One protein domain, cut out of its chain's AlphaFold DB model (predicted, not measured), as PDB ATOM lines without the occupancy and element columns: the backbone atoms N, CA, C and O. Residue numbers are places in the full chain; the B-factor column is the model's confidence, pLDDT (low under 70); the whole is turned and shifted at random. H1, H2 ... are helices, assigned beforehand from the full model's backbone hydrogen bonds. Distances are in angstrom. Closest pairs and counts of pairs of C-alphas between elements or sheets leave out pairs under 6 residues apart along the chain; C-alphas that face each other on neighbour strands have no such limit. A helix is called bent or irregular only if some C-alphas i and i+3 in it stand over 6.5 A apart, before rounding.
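What this domain is: This is residues 112 to 158 of the 193 residues of the protein "Dimer_Tnp_hAT domain-containing protein" of Scleroderma citrinum Foug A (UniProt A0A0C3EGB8). Two helices of nearly equal length, H1 and H2, cross at a steep angle as an uneven X, joined at one side by a loop, and a tail runs on from the far end of H2 to a small last helix, H3. The crossing is loose, with few contacts; residues 126 to 131 and residues 146 to 158 stick out from it, and H2 with the tail after it makes the longest axis. The printed part has 47 residues with three named helices, in the order H1, H2, H3, and no named strand; its class is all helix. The whole is loose, with a radius of gyration of the C-alphas of 12.0 A, and spans 33 by 23 by 17 A.

How they stand to each other: H1, residues 112 to 126, and H2, residues 134 to 147, only just touch, with 3 pairs of C-alphas within 8 A. Their closest C-alphas are those of Gly 121 and Gln 141, 6.8 A apart. H1 touches H2 with residues 121 to 125 alone, and H2 touches H1 with residues 137 to 141 alone. Their lines stand at a steep tilt of 60 degrees and they run opposite ways, with their centres 11.8 A apart. H3, residues 154 to 158, is apart from H1 and apart from H2. In H2 and H3 every pair of O i and N i+4 is within hydrogen-bond range, while in H1 9 of 11 are.

Where its parts are: H1 begins at C-alpha 112, at (216.131, 143.186, -30.667), and measures 20.6 A from first to last C-alpha. A short link of 7 residues leads to H2, which begins at C-alpha 134, at (233.517, 132.764, -40.556), and measures 20.1 A. Another short link, of 6 residues, leads to H3, which ends at C-alpha 158, at (230.774, 141.710, -7.553). None of the three helices is bent or irregular.

The domain as a whole: The two C-alphas farthest apart are those of Gly 133 and Asn 158, 34.6 A from each other, and the first and last printed C-alphas are 27.4 A apart. The printed part runs from residue 112 to residue 158 without a cut, and neither of its two links is long. Residues 126 to 131 stand free, and so do residues 146 to 158, of which 154 to 158 belong to H3. The mean pLDDT of the printed part is 75.9, and the model's confidence is low, under 70, at residues 126 to 130 and 149 to 158.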
ATOM      1  N   VAL A 112     215.263 142.777 -31.783       84.25
ATOM      2  CA  VAL A 112     216.131 143.186 -30.667       84.25
ATOM      3  C   VAL A 112     217.057 142.057 -30.197       84.25
ATOM      4  O   VAL A 112     218.241 142.333 -30.017       84.25
ATOM      5  N   PRO A 113     216.615 140.788 -30.056       81.00
ATOM      6  CA  PRO A 113     217.522 139.697 -29.698       81.00
ATOM      7  C   PRO A 113     218.634 139.479 -30.730       81.00
ATOM      8  O   PRO A 113     219.768 139.190 -30.360       81.00
ATOM      9  N   CYS A 114     218.335 139.657 -32.021       84.81
ATOM     10  CA  CYS A 114     219.331 139.568 -33.084       84.81
ATOM     11  C   CYS A 114     220.307 140.749 -33.027       84.81
ATOM     12  O   CYS A 114     221.508 140.545 -33.146       84.81
ATOM     13  N   GLU A 115     219.826 141.972 -32.798       83.81
ATOM     14  CA  GLU A 115     220.673 143.164 -32.640       83.81
ATOM     15  C   GLU A 115     221.590 143.060 -31.417       83.81
ATOM     16  O   GLU A 115     222.773 143.395 -31.502       83.81
ATOM     17  N   TRP A 116     221.074 142.534 -30.304       82.44
ATOM     18  CA  TRP A 116     221.863 142.216 -29.115       82.44
ATOM     19  C   TRP A 116     222.921 141.160 -29.418       82.44
ATOM     20  O   TRP A 116     224.087 141.347 -29.076       82.44
ATOM     21  N   LEU A 117     222.541 140.080 -30.106       83.75
ATOM     22  CA  LEU A 117     223.469 139.032 -30.521       83.75
ATOM     23  C   LEU A 117     224.569 139.587 -31.435       83.75
ATOM     24  O   LEU A 117     225.738 139.279 -31.227       83.75
ATOM     25  N   PHE A 118     224.228 140.437 -32.405       83.31
ATOM     26  CA  PHE A 118     225.204 141.063 -33.295       83.31
ATOM     27  C   PHE A 118     226.097 142.067 -32.569       83.31
ATOM     28  O   PHE A 118     227.294 142.096 -32.835       83.31
ATOM     29  N   SER A 119     225.559 142.842 -31.630       82.94
ATOM     30  CA  SER A 119     226.350 143.785 -30.828       82.94
ATOM     31  C   SER A 119     227.323 143.045 -29.909       82.94
ATOM     32  O   SER A 119     228.506 143.366 -29.873       82.94
ATOM     33  N   ALA A 120     226.859 141.992 -29.236       79.19
ATOM     34  CA  ALA A 120     227.705 141.141 -28.402       79.19
ATOM     35  C   ALA A 120     228.703 140.309 -29.229       79.19
ATOM     36  O   ALA A 120     229.786 139.966 -28.760       79.19
ATOM     37  N   GLY A 121     228.341 139.958 -30.464       80.06
ATOM     38  CA  GLY A 121     229.221 139.284 -31.412       80.06
ATOM     39  C   GLY A 121     230.269 140.219 -32.013       80.06
ATOM     40  O   GLY A 121     231.370 139.766 -32.332       80.06
ATOM     41  N   ALA A 122     229.959 141.515 -32.122       78.62
ATOM     42  CA  ALA A 122     230.883 142.526 -32.610       78.62
ATOM     43  C   ALA A 122     232.136 142.581 -31.735       78.62
ATOM     44  O   ALA A 122     233.220 142.588 -32.291       78.62
ATOM     45  N   GLU A 123     232.018 142.484 -30.409       74.69
ATOM     46  CA  GLU A 123     233.167 142.412 -29.494       74.69
ATOM     47  C   GLU A 123     234.135 141.274 -29.868       74.69
ATOM     48  O   GLU A 123     235.323 141.501 -30.073       74.69
ATOM     49  N   ILE A 124     233.631 140.058 -30.096       73.50
ATOM     50  CA  ILE A 124     234.467 138.921 -30.525       73.50
ATOM     51  C   ILE A 124     235.084 139.167 -31.913       73.50
ATOM     52  O   ILE A 124     236.204 138.724 -32.185       73.50
ATOM     53  N   ALA A 125     234.369 139.873 -32.791       73.38
ATOM     54  CA  ALA A 125     234.836 140.204 -34.132       73.38
ATOM     55  C   ALA A 125     235.873 141.347 -34.153       73.38
ATOM     56  O   ALA A 125     236.786 141.315 -34.980       73.38
ATOM     57  N   THR A 126     235.760 142.349 -33.274       68.00
ATOM     58  CA  THR A 126     236.556 143.588 -33.316       68.00
ATOM     59  C   THR A 126     237.607 143.701 -32.220       68.00
ATOM     60  O   THR A 126     238.684 144.221 -32.497       68.00
ATOM     61  N   ASP A 127     237.350 143.207 -31.007       60.34
ATOM     62  CA  ASP A 127     238.126 143.566 -29.807       60.34
ATOM     63  C   ASP A 127     239.548 142.972 -29.788       60.34
ATOM     64  O   ASP A 127     240.408 143.378 -29.009       60.34
ATOM     65  N   ARG A 128     239.859 142.039 -30.702       56.91
ATOM     66  CA  ARG A 128     241.172 141.370 -30.735       56.91
ATOM     67  C   ARG A 128     241.891 141.263 -32.073       56.91
ATOM     68  O   ARG A 128     242.867 140.520 -32.148       56.91
ATOM     69  N   HIS A 129     241.466 141.965 -33.131       56.84
ATOM     70  CA  HIS A 129     242.066 141.810 -34.476       56.84
ATOM     71  C   HIS A 129     242.237 140.334 -34.899       56.84
ATOM     72  O   HIS A 129     243.130 139.977 -35.675       56.84
ATOM     73  N   SER A 130     241.390 139.451 -34.371       62.38
ATOM     74  CA  SER A 130     241.406 138.046 -34.721       62.38
ATOM     75  C   SER A 130     240.956 137.976 -36.170       62.38
ATOM     76  O   SER A 130     239.816 138.302 -36.484       62.38
ATOM     77  N   ARG A 131     241.836 137.551 -37.081       70.00
ATOM     78  CA  ARG A 131     241.447 137.148 -38.444       70.00
ATOM     79  C   ARG A 131     240.687 135.822 -38.375       70.00
ATOM     80  O   ARG A 131     241.098 134.823 -38.961       70.00
ATOM     81  N   LEU A 132     239.632 135.804 -37.573       75.00
ATOM     82  CA  LEU A 132     238.826 134.639 -37.311       75.00
ATOM     83  C   LEU A 132     237.993 134.400 -38.567       75.00
ATOM     84  O   LEU A 132     237.246 135.269 -39.011       75.00
ATOM     85  N   GLY A 133     238.195 133.247 -39.200       79.88
ATOM     86  CA  GLY A 133     237.359 132.857 -40.330       79.88
ATOM     87  C   GLY A 133     235.905 132.689 -39.884       79.88
ATOM     88  O   GLY A 133     235.653 132.369 -38.724       79.88
ATOM     89  N   SER A 134     234.964 132.845 -40.822       83.12
ATOM     90  CA  SER A 134     233.517 132.764 -40.556       83.12
ATOM     91  C   SER A 134     233.112 131.523 -39.750       83.12
ATOM     92  O   SER A 134     232.316 131.648 -38.830       83.12
ATOM     93  N   GLY A 135     233.696 130.354 -40.045       86.62
ATOM     94  CA  GLY A 135     233.371 129.111 -39.331       86.62
ATOM     95  C   GLY A 135     233.787 129.124 -37.857       86.62
ATOM     96  O   GLY A 135     232.976 128.841 -36.987       86.62
ATOM     97  N   HIS A 136     235.018 129.549 -37.552       85.88
ATOM     98  CA  HIS A 136     235.485 129.636 -36.161       85.88
ATOM     99  C   HIS A 136     234.738 130.723 -35.374       85.88
ATOM    100  O   HIS A 136     234.551 130.599 -34.168       85.88
ATOM    101  N   PHE A 137     234.316 131.801 -36.041       85.75
ATOM    102  CA  PHE A 137     233.486 132.827 -35.418       85.75
ATOM    103  C   PHE A 137     232.107 132.282 -35.044       85.75
ATOM    104  O   PHE A 137     231.676 132.469 -33.909       85.75
ATOM    105  N   GLU A 138     231.448 131.575 -35.962       87.31
ATOM    106  CA  GLU A 138     230.162 130.920 -35.713       87.31
ATOM    107  C   GLU A 138     230.255 129.923 -34.552       87.31
ATOM    108  O   GLU A 138     229.472 130.013 -33.608       87.31
ATOM    109  N   GLU A 139     231.268 129.052 -34.561       89.94
ATOM    110  CA  GLU A 139     231.524 128.100 -33.474       89.94
ATOM    111  C   GLU A 139     231.664 128.807 -32.120       89.94
ATOM    112  O   GLU A 139     231.029 128.399 -31.147       89.94
ATOM    113  N   LEU A 140     232.433 129.900 -32.046       87.00
ATOM    114  CA  LEU A 140     232.583 130.673 -30.809       87.00
ATOM    115  C   LEU A 140     231.281 131.346 -30.363       87.00
ATOM    116  O   LEU A 140     231.018 131.387 -29.161       87.00
ATOM    117  N   GLN A 141     230.460 131.863 -31.284       85.69
ATOM    118  CA  GLN A 141     229.164 132.454 -30.926       85.69
ATOM    119  C   GLN A 141     228.199 131.400 -30.378       85.69
ATOM    120  O   GLN A 141     227.573 131.631 -29.341       85.69
ATOM    121  N   VAL A 142     228.114 130.231 -31.021       88.06
ATOM    122  CA  VAL A 142     227.292 129.104 -30.550       88.06
ATOM    123  C   VAL A 142     227.761 128.651 -29.170       88.06
ATOM    124  O   VAL A 142     226.948 128.477 -28.265       88.06
ATOM    125  N   LEU A 143     229.075 128.523 -28.985       87.69
ATOM    126  CA  LEU A 143     229.687 128.105 -27.730       87.69
ATOM    127  C   LEU A 143     229.423 129.105 -26.595       87.69
ATOM    128  O   LEU A 143     229.030 128.707 -25.499       87.69
ATOM    129  N   LYS A 144     229.578 130.406 -26.871       84.81
ATOM    130  CA  LYS A 144     229.255 131.495 -25.936       84.81
ATOM    131  C   LYS A 144     227.785 131.466 -25.538       84.81
ATOM    132  O   LYS A 144     227.478 131.556 -24.355       84.81
ATOM    133  N   HIS A 145     226.884 131.333 -26.509       83.44
ATOM    134  CA  HIS A 145     225.449 131.296 -26.248       83.44
ATOM    135  C   HIS A 145     225.050 130.063 -25.426       83.44
ATOM    136  O   HIS A 145     224.346 130.198 -24.428       83.44
ATOM    137  N   ALA A 146     225.557 128.880 -25.786       84.25
ATOM    138  CA  ALA A 146     225.274 127.632 -25.084       84.25
ATOM    139  C   ALA A 146     225.754 127.649 -23.621       84.25
ATOM    140  O   ALA A 146     225.069 127.118 -22.748       84.25
ATOM    141  N   TRP A 147     226.896 128.283 -23.333       82.12
ATOM    142  CA  TRP A 147     227.417 128.389 -21.964       82.12
ATOM    143  C   TRP A 147     226.823 129.528 -21.131       82.12
ATOM    144  O   TRP A 147     226.985 129.521 -19.910       82.12
ATOM    145  N   ASN A 148     226.100 130.473 -21.738       71.06
ATOM    146  CA  ASN A 148     225.583 131.655 -21.041       71.06
ATOM    147  C   ASN A 148     224.598 131.315 -19.902       71.06
ATOM    148  O   ASN A 148     224.487 132.061 -18.941       71.06
ATOM    149  N   HIS A 149     223.922 130.162 -19.955       64.31
ATOM    150  CA  HIS A 149     223.036 129.707 -18.872       64.31
ATOM    151  C   HIS A 149     223.768 129.078 -17.673       64.31
ATOM    152  O   HIS A 149     223.139 128.787 -16.658       64.31
ATOM    153  N   THR A 150     225.073 128.816 -17.782       58.25
ATOM    154  CA  THR A 150     225.870 128.130 -16.743       58.25
ATOM    155  C   THR A 150     226.950 129.025 -16.141       58.25
ATOM    156  O   THR A 150     227.475 128.725 -15.069       58.25
ATOM    157  N   LEU A 151     227.300 130.119 -16.815       58.12
ATOM    158  CA  LEU A 151     228.315 131.044 -16.341       58.12
ATOM    159  C   LEU A 151     227.678 132.043 -15.378       58.12
ATOM    160  O   LEU A 151     226.940 132.938 -15.773       58.12
ATOM    161  N   ILE A 152     227.970 131.858 -14.094       60.47
ATOM    162  CA  ILE A 152     227.704 132.865 -13.075       60.47
ATOM    163  C   ILE A 152     228.570 134.075 -13.426       60.47
ATOM    164  O   ILE A 152     229.799 133.971 -13.436       60.47
ATOM    165  N   ASP A 153     227.934 135.207 -13.727       65.00
ATOM    166  CA  ASP A 153     228.632 136.475 -13.913       65.00
ATOM    167  C   ASP A 153     229.110 136.990 -12.553       65.00
ATOM    168  O   ASP A 153     228.490 137.827 -11.901       65.00
ATOM    169  N   CYS A 154     230.224 136.431 -12.088       67.94
ATOM    170  CA  CYS A 154     230.853 136.843 -10.844       67.94
ATOM    171  C   CYS A 154     231.270 138.319 -10.887       67.94
ATOM    172  O   CYS A 154     231.373 138.932  -9.834       67.94
ATOM    173  N   ALA A 155     231.528 138.891 -12.071       67.06
ATOM    174  CA  ALA A 155     231.878 140.300 -12.202       67.06
ATOM    175  C   ALA A 155     230.649 141.191 -11.984       67.06
ATOM    176  O   ALA A 155     230.745 142.131 -11.201       67.06
ATOM    177  N   GLY A 156     229.503 140.837 -12.573       65.69
ATOM    178  CA  GLY A 156     228.205 141.468 -12.314       65.69
ATOM    179  C   GLY A 156     227.780 141.359 -10.846       65.69
ATOM    180  O   GLY A 156     227.455 142.357 -10.210       65.69
ATOM    181  N   ILE A 157     227.899 140.167 -10.253       67.75
ATOM    182  CA  ILE A 157     227.615 139.956  -8.820       67.75
ATOM    183  C   ILE A 157     228.549 140.792  -7.938       67.75
ATOM    184  O   ILE A 157     228.122 141.349  -6.929       67.75
ATOM    185  N   ASN A 158     229.830 140.889  -8.300       66.75
ATOM    186  CA  ASN A 158     230.774 141.710  -7.553       66.75
ATOM    187  C   ASN A 158     230.477 143.201  -7.715       66.75
ATOM    188  O   ASN A 158     230.645 143.925  -6.741       66.75
TER     189      ASN A 158